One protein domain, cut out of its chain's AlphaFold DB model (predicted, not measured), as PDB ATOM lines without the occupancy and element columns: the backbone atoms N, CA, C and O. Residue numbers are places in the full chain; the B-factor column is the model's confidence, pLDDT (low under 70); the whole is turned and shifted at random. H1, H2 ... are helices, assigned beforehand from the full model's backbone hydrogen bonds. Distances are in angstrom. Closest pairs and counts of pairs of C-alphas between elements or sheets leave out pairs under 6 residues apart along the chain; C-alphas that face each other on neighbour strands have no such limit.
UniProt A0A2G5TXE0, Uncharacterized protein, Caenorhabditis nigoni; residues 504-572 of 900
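AT A GLANCE: This is residues 504 to 572 of the 900 residues of an uncharacterized protein of Caenorhabditis nigoni (UniProt A0A2G5TXE0). Four helices cluster round a common middle: the two longer ones, H1 and H4, slant past each other, and the two short ones, H2 and H3, meet about perpendicular on one side of that pair. The links at residues 517 to 525 and 547 to 555 reach opposite ends of the longest axis. The printed part has 69 residues with four named helices in the order H1, H2, H3, H4 and no named strand; the class is all helix, with mostly crossed packing. It is compact, with a radius of gyration of the C-alphas of 11.6 A, yet elongated, spanning 38 by 23 by 18 A.

HOW THE PARTS SIT: H1, residues 504 to 516, touches H4, residues 556 to 568, with residues 506 to 510 alone, and H4 touches it with 562 to 566 alone. Their closest C-alphas, of Leu 506 and Phe 566, are 6.6 A apart; they run the same way at a steep tilt of 46 degrees. H2, residues 526 to 534, touches H4 at about perpendicular, 82 degrees, the closest C-alphas being those of Leu 534 and Arg 564, 6.0 A. H3, residues 538 to 546, touches H2 at 80 degrees, about perpendicular, with the closest C-alphas, of Cys 530 and Arg 538, 5.7 A apart. H1 and H3 are close but not clearly touching, with the C-alphas of Leu 507 and Leu 545 closest at 6.3 A. Every O i to N i+4 pair is within hydrogen-bond range in H1 and H3; in H2 it is 4 of 5 and in H4 8 of 9.

IN THESE COORDINATES: H1 begins at C-alpha 504 (19.881, -20.673, -7.038) and is 18.7 A long; H4 is 17.9 A long and ends at C-alpha 568 (20.521, -9.849, 4.004). H2 is 9.9 A long and H3 12.1 A.

THE WHOLE: The C-alphas of Lys 521 and Glu 552, 38.4 A apart, are the two farthest apart. The printed part has no cut and no long link, and no printed residue has a pLDDT under 70.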
ATOM      1  N   THR A 504      20.873 -19.701  -7.528       87.50
ATOM      2  CA  THR A 504      19.881 -20.673  -7.038       87.50
ATOM      3  C   THR A 504      19.942 -20.821  -5.517       87.50
ATOM      4  O   THR A 504      18.921 -20.641  -4.863       87.50
ATOM      5  N   ASP A 505      21.135 -21.050  -4.960       89.12
ATOM      6  CA  ASP A 505      21.395 -21.140  -3.514       89.12
ATOM      7  C   ASP A 505      20.821 -19.940  -2.744       89.12
ATOM      8  O   ASP A 505      19.980 -20.093  -1.856       89.12
ATOM      9  N   LEU A 506      21.193 -18.726  -3.165       91.19
ATOM     10  CA  LEU A 506      20.721 -17.491  -2.538       91.19
ATOM     11  C   LEU A 506      19.192 -17.330  -2.583       91.19
ATOM     12  O   LEU A 506      18.628 -16.707  -1.686       91.19
ATOM     13  N   LEU A 507      18.515 -17.865  -3.606       91.50
ATOM     14  CA  LEU A 507      17.053 -17.809  -3.724       91.50
ATOM     15  C   LEU A 507      16.349 -18.814  -2.806       91.50
ATOM     16  O   LEU A 507      15.311 -18.471  -2.241       91.50
ATOM     17  N   SER A 508      16.914 -20.009  -2.621       88.75
ATOM     18  CA  SER A 508      16.414 -20.986  -1.648       88.75
ATOM     19  C   SER A 508      16.573 -20.455  -0.222       88.75
ATOM     20  O   SER A 508      15.585 -20.310   0.500       88.75
ATOM     21  N   ARG A 509      17.798 -20.055   0.145       90.25
ATOM     22  CA  ARG A 509      18.152 -19.594   1.498       90.25
ATOM     23  C   ARG A 509      17.381 -18.350   1.932       90.25
ATOM     24  O   ARG A 509      17.070 -18.210   3.113       90.25
ATOM     25  N   ILE A 510      17.032 -17.443   1.010       93.25
ATOM     26  CA  ILE A 510      16.199 -16.287   1.371       93.25
ATOM     27  C   ILE A 510      14.713 -16.621   1.493       93.25
ATOM     28  O   ILE A 510      14.063 -16.014   2.336       93.25
ATOM     29  N   GLU A 511      14.152 -17.578   0.746       93.06
ATOM     30  CA  GLU A 511      12.779 -18.020   1.035       93.06
ATOM     31  C   GLU A 511      12.701 -18.776   2.369       93.06
ATOM     32  O   GLU A 511      11.740 -18.563   3.103       93.06
ATOM     33  N   GLU A 512      13.721 -19.560   2.723       88.88
ATOM     34  CA  GLU A 512      13.867 -20.192   4.042       88.88
ATOM     35  C   GLU A 512      13.974 -19.148   5.167       88.88
ATOM     36  O   GLU A 512      13.099 -19.080   6.031       88.88
ATOM     37  N   SER A 513      14.957 -18.240   5.102       90.25
ATOM     38  CA  SER A 513      15.101 -17.133   6.061       90.25
ATOM     39  C   SER A 513      13.830 -16.274   6.153       90.25
ATOM     40  O   SER A 513      13.460 -15.832   7.236       90.25
ATOM     41  N   ARG A 514      13.104 -16.075   5.044       91.94
ATOM     42  CA  ARG A 514      11.826 -15.348   5.019       91.94
ATOM     43  C   ARG A 514      10.679 -16.123   5.691       91.94
ATOM     44  O   ARG A 514       9.771 -15.494   6.232       91.94
ATOM     45  N   MET A 515      10.663 -17.454   5.623       85.88
ATOM     46  CA  MET A 515       9.658 -18.272   6.318       85.88
ATOM     47  C   MET A 515       9.925 -18.328   7.824       85.88
ATOM     48  O   MET A 515       8.979 -18.201   8.600       85.88
ATOM     49  N   ASN A 516      11.195 -18.443   8.218       85.00
ATOM     50  CA  ASN A 516      11.608 -18.566   9.616       85.00
ATOM     51  C   ASN A 516      11.539 -17.215  10.361       85.00
ATOM     52  O   ASN A 516      11.077 -17.161  11.502       85.00
ATOM     53  N   LEU A 517      11.914 -16.107   9.707       87.81
ATOM     54  CA  LEU A 517      11.883 -14.774  10.315       87.81
ATOM     55  C   LEU A 517      10.445 -14.315  10.600       87.81
ATOM     56  O   LEU A 517       9.676 -13.957   9.697       87.81
ATOM     57  N   THR A 518      10.119 -14.230  11.889       85.06
ATOM     58  CA  THR A 518       8.878 -13.628  12.383       85.06
ATOM     59  C   THR A 518       9.054 -12.124  12.610       85.06
ATOM     60  O   THR A 518       9.959 -11.682  13.315       85.06
ATOM     61  N   TYR A 519       8.149 -11.323  12.040       83.81
ATOM     62  CA  TYR A 519       8.075  -9.869  12.197       83.81
ATOM     63  C   TYR A 519       6.616  -9.456  12.441       83.81
ATOM     64  O   TYR A 519       5.716  -9.870  11.711       83.81
ATOM     65  N   LYS A 520       6.358  -8.661  13.490       79.88
ATOM     66  CA  LYS A 520       4.999  -8.252  13.919       79.88
ATOM     67  C   LYS A 520       4.022  -9.443  14.051       79.88
ATOM     68  O   LYS A 520       2.926  -9.438  13.493       79.88
ATOM     69  N   LYS A 521       4.452 -10.477  14.793       78.50
ATOM     70  CA  LYS A 521       3.723 -11.738  15.071       78.50
ATOM     71  C   LYS A 521       3.291 -12.539  13.818       78.50
ATOM     72  O   LYS A 521       2.328 -13.298  13.881       78.50
ATOM     73  N   ARG A 522       3.969 -12.378  12.669       79.06
ATOM     74  CA  ARG A 522       3.730 -13.142  11.422       79.06
ATOM     75  C   ARG A 522       5.048 -13.432  10.685       79.06
ATOM     76  O   ARG A 522       5.971 -12.628  10.763       79.06
ATOM     77  N   CYS A 523       5.132 -14.526   9.927       83.06
ATOM     78  CA  CYS A 523       6.268 -14.782   9.026       83.06
ATOM     79  C   CYS A 523       6.408 -13.658   7.984       83.06
ATOM     80  O   CYS A 523       5.402 -13.121   7.499       83.06
ATOM     81  N   LEU A 524       7.638 -13.314   7.591       90.12
ATOM     82  CA  LEU A 524       7.874 -12.229   6.640       90.12
ATOM     83  C   LEU A 524       7.198 -12.518   5.283       90.12
ATOM     84  O   LEU A 524       7.442 -13.528   4.621       90.12
ATOM     85  N   SER A 525       6.338 -11.609   4.814       89.38
ATOM     86  CA  SER A 525       5.685 -11.799   3.514       89.38
ATOM     87  C   SER A 525       6.658 -11.529   2.358       89.38
ATOM     88  O   SER A 525       7.472 -10.602   2.420       89.38
ATOM     89  N   GLN A 526       6.525 -12.267   1.247       90.25
ATOM     90  CA  GLN A 526       7.274 -11.987   0.008       90.25
ATOM     91  C   GLN A 526       7.097 -10.537  -0.472       90.25
ATOM     92  O   GLN A 526       7.973  -9.995  -1.137       90.25
ATOM     93  N   GLU A 527       5.964  -9.902  -0.161       89.38
ATOM     94  CA  GLU A 527       5.674  -8.524  -0.557       89.38
ATOM     95  C   GLU A 527       6.424  -7.511   0.315       89.38
ATOM     96  O   GLU A 527       7.029  -6.579  -0.213       89.38
ATOM     97  N   THR A 528       6.471  -7.751   1.628       88.81
ATOM     98  CA  THR A 528       7.258  -6.977   2.597       88.81
ATOM     99  C   THR A 528       8.751  -7.074   2.282       88.81
ATOM    100  O   THR A 528       9.414  -6.044   2.170       88.81
ATOM    101  N   LEU A 529       9.253  -8.293   2.037       91.94
ATOM    102  CA  LEU A 529      10.635  -8.545   1.620       91.94
ATOM    103  C   LEU A 529      10.965  -7.815   0.303       91.94
ATOM    104  O   LEU A 529      11.970  -7.112   0.209       91.94
ATOM    105  N   CYS A 530      10.097  -7.914  -0.711       91.88
ATOM    106  CA  CYS A 530      10.301  -7.227  -1.990       91.88
ATOM    107  C   CYS A 530      10.326  -5.696  -1.857       91.88
ATOM    108  O   CYS A 530      11.172  -5.055  -2.483       91.88
ATOM    109  N   ARG A 531       9.418  -5.126  -1.050       90.88
ATOM    110  CA  ARG A 531       9.269  -3.681  -0.816       90.88
ATOM    111  C   ARG A 531      10.448  -3.108  -0.027       90.88
ATOM    112  O   ARG A 531      11.195  -2.295  -0.568       90.88
ATOM    113  N   LEU A 532      10.623  -3.550   1.219       88.00
ATOM    114  CA  LEU A 532      11.551  -2.938   2.177       88.00
ATOM    115  C   LEU A 532      13.001  -3.393   1.941       88.00
ATOM    116  O   LEU A 532      13.911  -2.567   1.842       88.00
ATOM    117  N   VAL A 533      13.216  -4.705   1.804       89.31
ATOM    118  CA  VAL A 533      14.556  -5.318   1.811       89.31
ATOM    119  C   VAL A 533      15.187  -5.362   0.427       89.31
ATOM    120  O   VAL A 533      16.336  -4.966   0.265       89.31
ATOM    121  N   LEU A 534      14.462  -5.829  -0.590       89.25
ATOM    122  CA  LEU A 534      15.042  -6.081  -1.914       89.25
ATOM    123  C   LEU A 534      14.905  -4.879  -2.861       89.25
ATOM    124  O   LEU A 534      15.758  -4.667  -3.725       89.25
ATOM    125  N   GLY A 535      13.881  -4.038  -2.686       86.44
ATOM    126  CA  GLY A 535      13.607  -2.886  -3.554       86.44
ATOM    127  C   GLY A 535      13.217  -3.287  -4.981       86.44
ATOM    128  O   GLY A 535      13.591  -2.617  -5.943       86.44
ATOM    129  N   THR A 536      12.500  -4.403  -5.125       88.75
ATOM    130  CA  THR A 536      12.056  -4.957  -6.414       88.75
ATOM    131  C   THR A 536      10.559  -5.262  -6.389       88.75
ATOM    132  O   THR A 536       9.918  -5.205  -5.344       88.75
ATOM    133  N   SER A 537       9.960  -5.588  -7.535       89.69
ATOM    134  CA  SER A 537       8.554  -6.008  -7.553       89.69
ATOM    135  C   SER A 537       8.417  -7.496  -7.225       89.69
ATOM    136  O   SER A 537       9.195  -8.323  -7.705       89.69
ATOM    137  N   ARG A 538       7.359  -7.859  -6.488       89.44
ATOM    138  CA  ARG A 538       7.003  -9.257  -6.178       89.44
ATOM    139  C   ARG A 538       6.927 -10.145  -7.428       89.44
ATOM    140  O   ARG A 538       7.315 -11.308  -7.390       89.44
ATOM    141  N   MET A 539       6.508  -9.577  -8.561       86.38
ATOM    142  CA  MET A 539       6.491 -10.250  -9.869       86.38
ATOM    143  C   MET A 539       7.892 -10.500 -10.453       86.38
ATOM    144  O   MET A 539       8.098 -11.519 -11.107       86.38
ATOM    145  N   HIS A 540       8.853  -9.595 -10.243       86.19
ATOM    146  CA  HIS A 540      10.235  -9.793 -10.686       86.19
ATOM    147  C   HIS A 540      10.953 -10.827  -9.815       86.19
ATOM    148  O   HIS A 540      11.584 -11.737 -10.345       86.19
ATOM    149  N   TYR A 541      10.793 -10.728  -8.492       90.88
ATOM    150  CA  TYR A 541      11.331 -11.693  -7.534       90.88
ATOM    151  C   TYR A 541      10.784 -13.107  -7.780       90.88
ATOM    152  O   TYR A 541      11.560 -14.035  -7.993       90.88
ATOM    153  N   ARG A 542       9.458 -13.265  -7.917       87.50
ATOM    154  CA  ARG A 542       8.849 -14.562  -8.259       87.50
ATOM    155  C   ARG A 542       9.293 -15.098  -9.625       87.50
ATOM    156  O   ARG A 542       9.365 -16.308  -9.801       87.50
ATOM    157  N   LYS A 543       9.642 -14.236 -10.589       87.81
ATOM    158  CA  LYS A 543      10.245 -14.699 -11.850       87.81
ATOM    159  C   LYS A 543      11.636 -15.308 -11.629       87.81
ATOM    160  O   LYS A 543      11.931 -16.303 -12.281       87.81
ATOM    161  N   GLN A 544      12.453 -14.741 -10.738       86.50
ATOM    162  CA  GLN A 544      13.759 -15.313 -10.388       86.50
ATOM    163  C   GLN A 544      13.607 -16.626  -9.611       86.50
ATOM    164  O   GLN A 544      14.246 -17.596  -9.992       86.50
ATOM    165  N   LEU A 545      12.696 -16.711  -8.630       84.69
ATOM    166  CA  LEU A 545      12.383 -17.977  -7.942       84.69
ATOM    167  C   LEU A 545      11.989 -19.095  -8.924       84.69
ATOM    168  O   LEU A 545      12.487 -20.209  -8.838       84.69
ATOM    169  N   ASN A 546      11.117 -18.795  -9.893       82.31
ATOM    170  CA  ASN A 546      10.651 -19.779 -10.873       82.31
ATOM    171  C   ASN A 546      11.678 -20.121 -11.975       82.31
ATOM    172  O   ASN A 546      11.530 -21.161 -12.615       82.31
ATOM    173  N   ARG A 547      12.634 -19.230 -12.275       81.44
ATOM    174  CA  ARG A 547      13.697 -19.396 -13.289       81.44
ATOM    175  C   ARG A 547      14.904 -18.534 -12.908       81.44
ATOM    176  O   ARG A 547      15.038 -17.404 -13.391       81.44
ATOM    177  N   ALA A 548      15.761 -19.070 -12.043       79.62
ATOM    178  CA  ALA A 548      16.970 -18.388 -11.596       79.62
ATOM    179  C   ALA A 548      17.877 -18.080 -12.798       79.62
ATOM    180  O   ALA A 548      18.131 -18.939 -13.639       79.62
ATOM    181  N   THR A 549      18.338 -16.835 -12.901       83.75
ATOM    182  CA  THR A 549      19.270 -16.408 -13.955       83.75
ATOM    183  C   THR A 549      20.688 -16.390 -13.392       83.75
ATOM    184  O   THR A 549      20.933 -15.616 -12.467       83.75
ATOM    185  N   SER A 550      21.598 -17.193 -13.953       83.38
ATOM    186  CA  SER A 550      23.001 -17.305 -13.519       83.38
ATOM    187  C   SER A 550      23.685 -15.944 -13.371       83.38
ATOM    188  O   SER A 550      23.449 -15.038 -14.175       83.38
ATOM    189  N   TRP A 551      24.559 -15.807 -12.368       84.00
ATOM    190  CA  TRP A 551      25.184 -14.536 -11.973       84.00
ATOM    191  C   TRP A 551      25.832 -13.767 -13.133       84.00
ATOM    192  O   TRP A 551      25.659 -12.555 -13.248       84.00
ATOM    193  N   GLU A 552      26.517 -14.463 -14.034       81.44
ATOM    194  CA  GLU A 552      27.164 -13.901 -15.228       81.44
ATOM    195  C   GLU A 552      26.169 -13.243 -16.195       81.44
ATOM    196  O   GLU A 552      26.423 -12.156 -16.714       81.44
ATOM    197  N   LEU A 553      24.992 -13.854 -16.370       82.81
ATOM    198  CA  LEU A 553      23.926 -13.405 -17.273       82.81
ATOM    199  C   LEU A 553      23.078 -12.261 -16.678       82.81
ATOM    200  O   LEU A 553      22.212 -11.692 -17.354       82.81
ATOM    201  N   LEU A 554      23.301 -11.896 -15.410       83.56
ATOM    202  CA  LEU A 554      22.611 -10.787 -14.761       83.56
ATOM    203  C   LEU A 554      23.228  -9.432 -15.133       83.56
ATOM    204  O   LEU A 554      24.371  -9.116 -14.809       83.56
ATOM    205  N   ARG A 555      22.397  -8.550 -15.698       82.81
ATOM    206  CA  ARG A 555      22.673  -7.102 -15.766       82.81
ATOM    207  C   ARG A 555      22.722  -6.499 -14.357       82.81
ATOM    208  O   ARG A 555      22.072  -7.019 -13.454       82.81
ATOM    209  N   ASP A 556      23.379  -5.354 -14.178       78.44
ATOM    210  CA  ASP A 556      23.643  -4.716 -12.871       78.44
ATOM    211  C   ASP A 556      22.397  -4.543 -11.984       78.44
ATOM    212  O   ASP A 556      22.455  -4.719 -10.771       78.44
ATOM    213  N   SER A 557      21.237  -4.230 -12.575       75.62
ATOM    214  CA  SER A 557      19.964  -4.124 -11.843       75.62
ATOM    215  C   SER A 557      19.447  -5.469 -11.315       75.62
ATOM    216  O   SER A 557      18.702  -5.496 -10.344       75.62
ATOM    217  N   GLY A 558      19.819  -6.567 -11.976       80.75
ATOM    218  CA  GLY A 558      19.632  -7.936 -11.508       80.75
ATOM    219  C   GLY A 558      20.681  -8.309 -10.465       80.75
ATOM    220  O   GLY A 558      20.301  -8.744  -9.389       80.75
ATOM    221  N   LYS A 559      21.974  -8.044 -10.706       86.88
ATOM    222  CA  LYS A 559      23.035  -8.289  -9.706       86.88
ATOM    223  C   LYS A 559      22.732  -7.596  -8.372       86.88
ATOM    224  O   LYS A 559      22.834  -8.230  -7.332       86.88
ATOM    225  N   LYS A 560      22.221  -6.358  -8.392       88.50
ATOM    226  CA  LYS A 560      21.759  -5.631  -7.191       88.50
ATOM    227  C   LYS A 560      20.670  -6.340  -6.380       88.50
ATOM    228  O   LYS A 560      20.629  -6.142  -5.173       88.50
ATOM    229  N   LEU A 561      19.819  -7.163  -7.000       90.81
ATOM    230  CA  LEU A 561      18.875  -8.004  -6.259       90.81
ATOM    231  C   LEU A 561      19.639  -9.038  -5.426       90.81
ATOM    232  O   LEU A 561      19.475  -9.084  -4.213       90.81
ATOM    233  N   PHE A 562      20.516  -9.810  -6.068       91.19
ATOM    234  CA  PHE A 562      21.271 -10.884  -5.420       91.19
ATOM    235  C   PHE A 562      22.330 -10.370  -4.435       91.19
ATOM    236  O   PHE A 562      22.569 -11.026  -3.434       91.19
ATOM    237  N   ILE A 563      22.882  -9.170  -4.641       89.50
ATOM    238  CA  ILE A 563      23.734  -8.481  -3.656       89.50
ATOM    239  C   ILE A 563      22.936  -8.164  -2.381       89.50
ATOM    240  O   ILE A 563      23.392  -8.467  -1.282       89.50
ATOM    241  N   ARG A 564      21.713  -7.622  -2.511       91.56
ATOM    242  CA  ARG A 564      20.850  -7.358  -1.345       91.56
ATOM    243  C   ARG A 564      20.385  -8.649  -0.669       91.56
ATOM    244  O   ARG A 564      20.281  -8.652   0.549       91.56
ATOM    245  N   ILE A 565      20.172  -9.735  -1.422       92.12
ATOM    246  CA  ILE A 565      19.920 -11.079  -0.869       92.12
ATOM    247  C   ILE A 565      21.138 -11.585  -0.076       92.12
ATOM    248  O   ILE A 565      20.995 -11.961   1.080       92.12
ATOM    249  N   PHE A 566      22.331 -11.561  -0.676       90.69
ATOM    250  CA  PHE A 566      23.580 -12.031  -0.072       90.69
ATOM    251  C   PHE A 566      23.900 -11.297   1.234       90.69
ATOM    252  O   PHE A 566      24.191 -11.936   2.238       90.69
ATOM    253  N   ASN A 567      23.781  -9.967   1.245       89.00
ATOM    254  CA  ASN A 567      24.008  -9.169   2.448       89.00
ATOM    255  C   ASN A 567      22.891  -9.359   3.495       89.00
ATOM    256  O   ASN A 567      23.180  -9.373   4.684       89.00
ATOM    257  N   TRP A 568      21.634  -9.562   3.083       91.31
ATOM    258  CA  TRP A 568      20.521  -9.849   4.004       91.31
ATOM    259  C   TRP A 568      20.674 -11.203   4.711       91.31
ATOM    260  O   TRP A 568      20.339 -11.328   5.884       91.31
ATOM    261  N   LEU A 569      21.222 -12.201   4.014       89.12
ATOM    262  CA  LEU A 569      21.525 -13.529   4.559       89.12
ATOM    263  C   LEU A 569      22.762 -13.567   5.474       89.12
ATOM    264  O   LEU A 569      23.048 -14.620   6.036       89.12
ATOM    265  N   LYS A 570      23.490 -12.451   5.618       85.69
ATOM    266  CA  LYS A 570      24.565 -12.290   6.611       85.69
ATOM    267  C   LYS A 570      24.103 -11.655   7.918       85.69
ATOM    268  O   LYS A 570      24.835 -11.755   8.894       85.69
ATOM    269  N   LEU A 571      22.951 -10.984   7.913       84.69
ATOM    270  CA  LEU A 571      22.409 -10.370   9.119       84.69
ATOM    271  C   LEU A 571      21.901 -11.452  10.079       84.69
ATOM    272  O   LEU A 571      21.401 -12.487   9.621       84.69
ATOM    273  N   ASP A 572      21.935 -11.196  11.384       85.06
ATOM    274  CA  ASP A 572      21.172 -11.991  12.355       85.06
ATOM    275  C   ASP A 572      19.663 -11.658  12.291       85.06
ATOM    276  O   ASP A 572      19.210 -10.882  11.443       85.06
TER     277      ASP A 572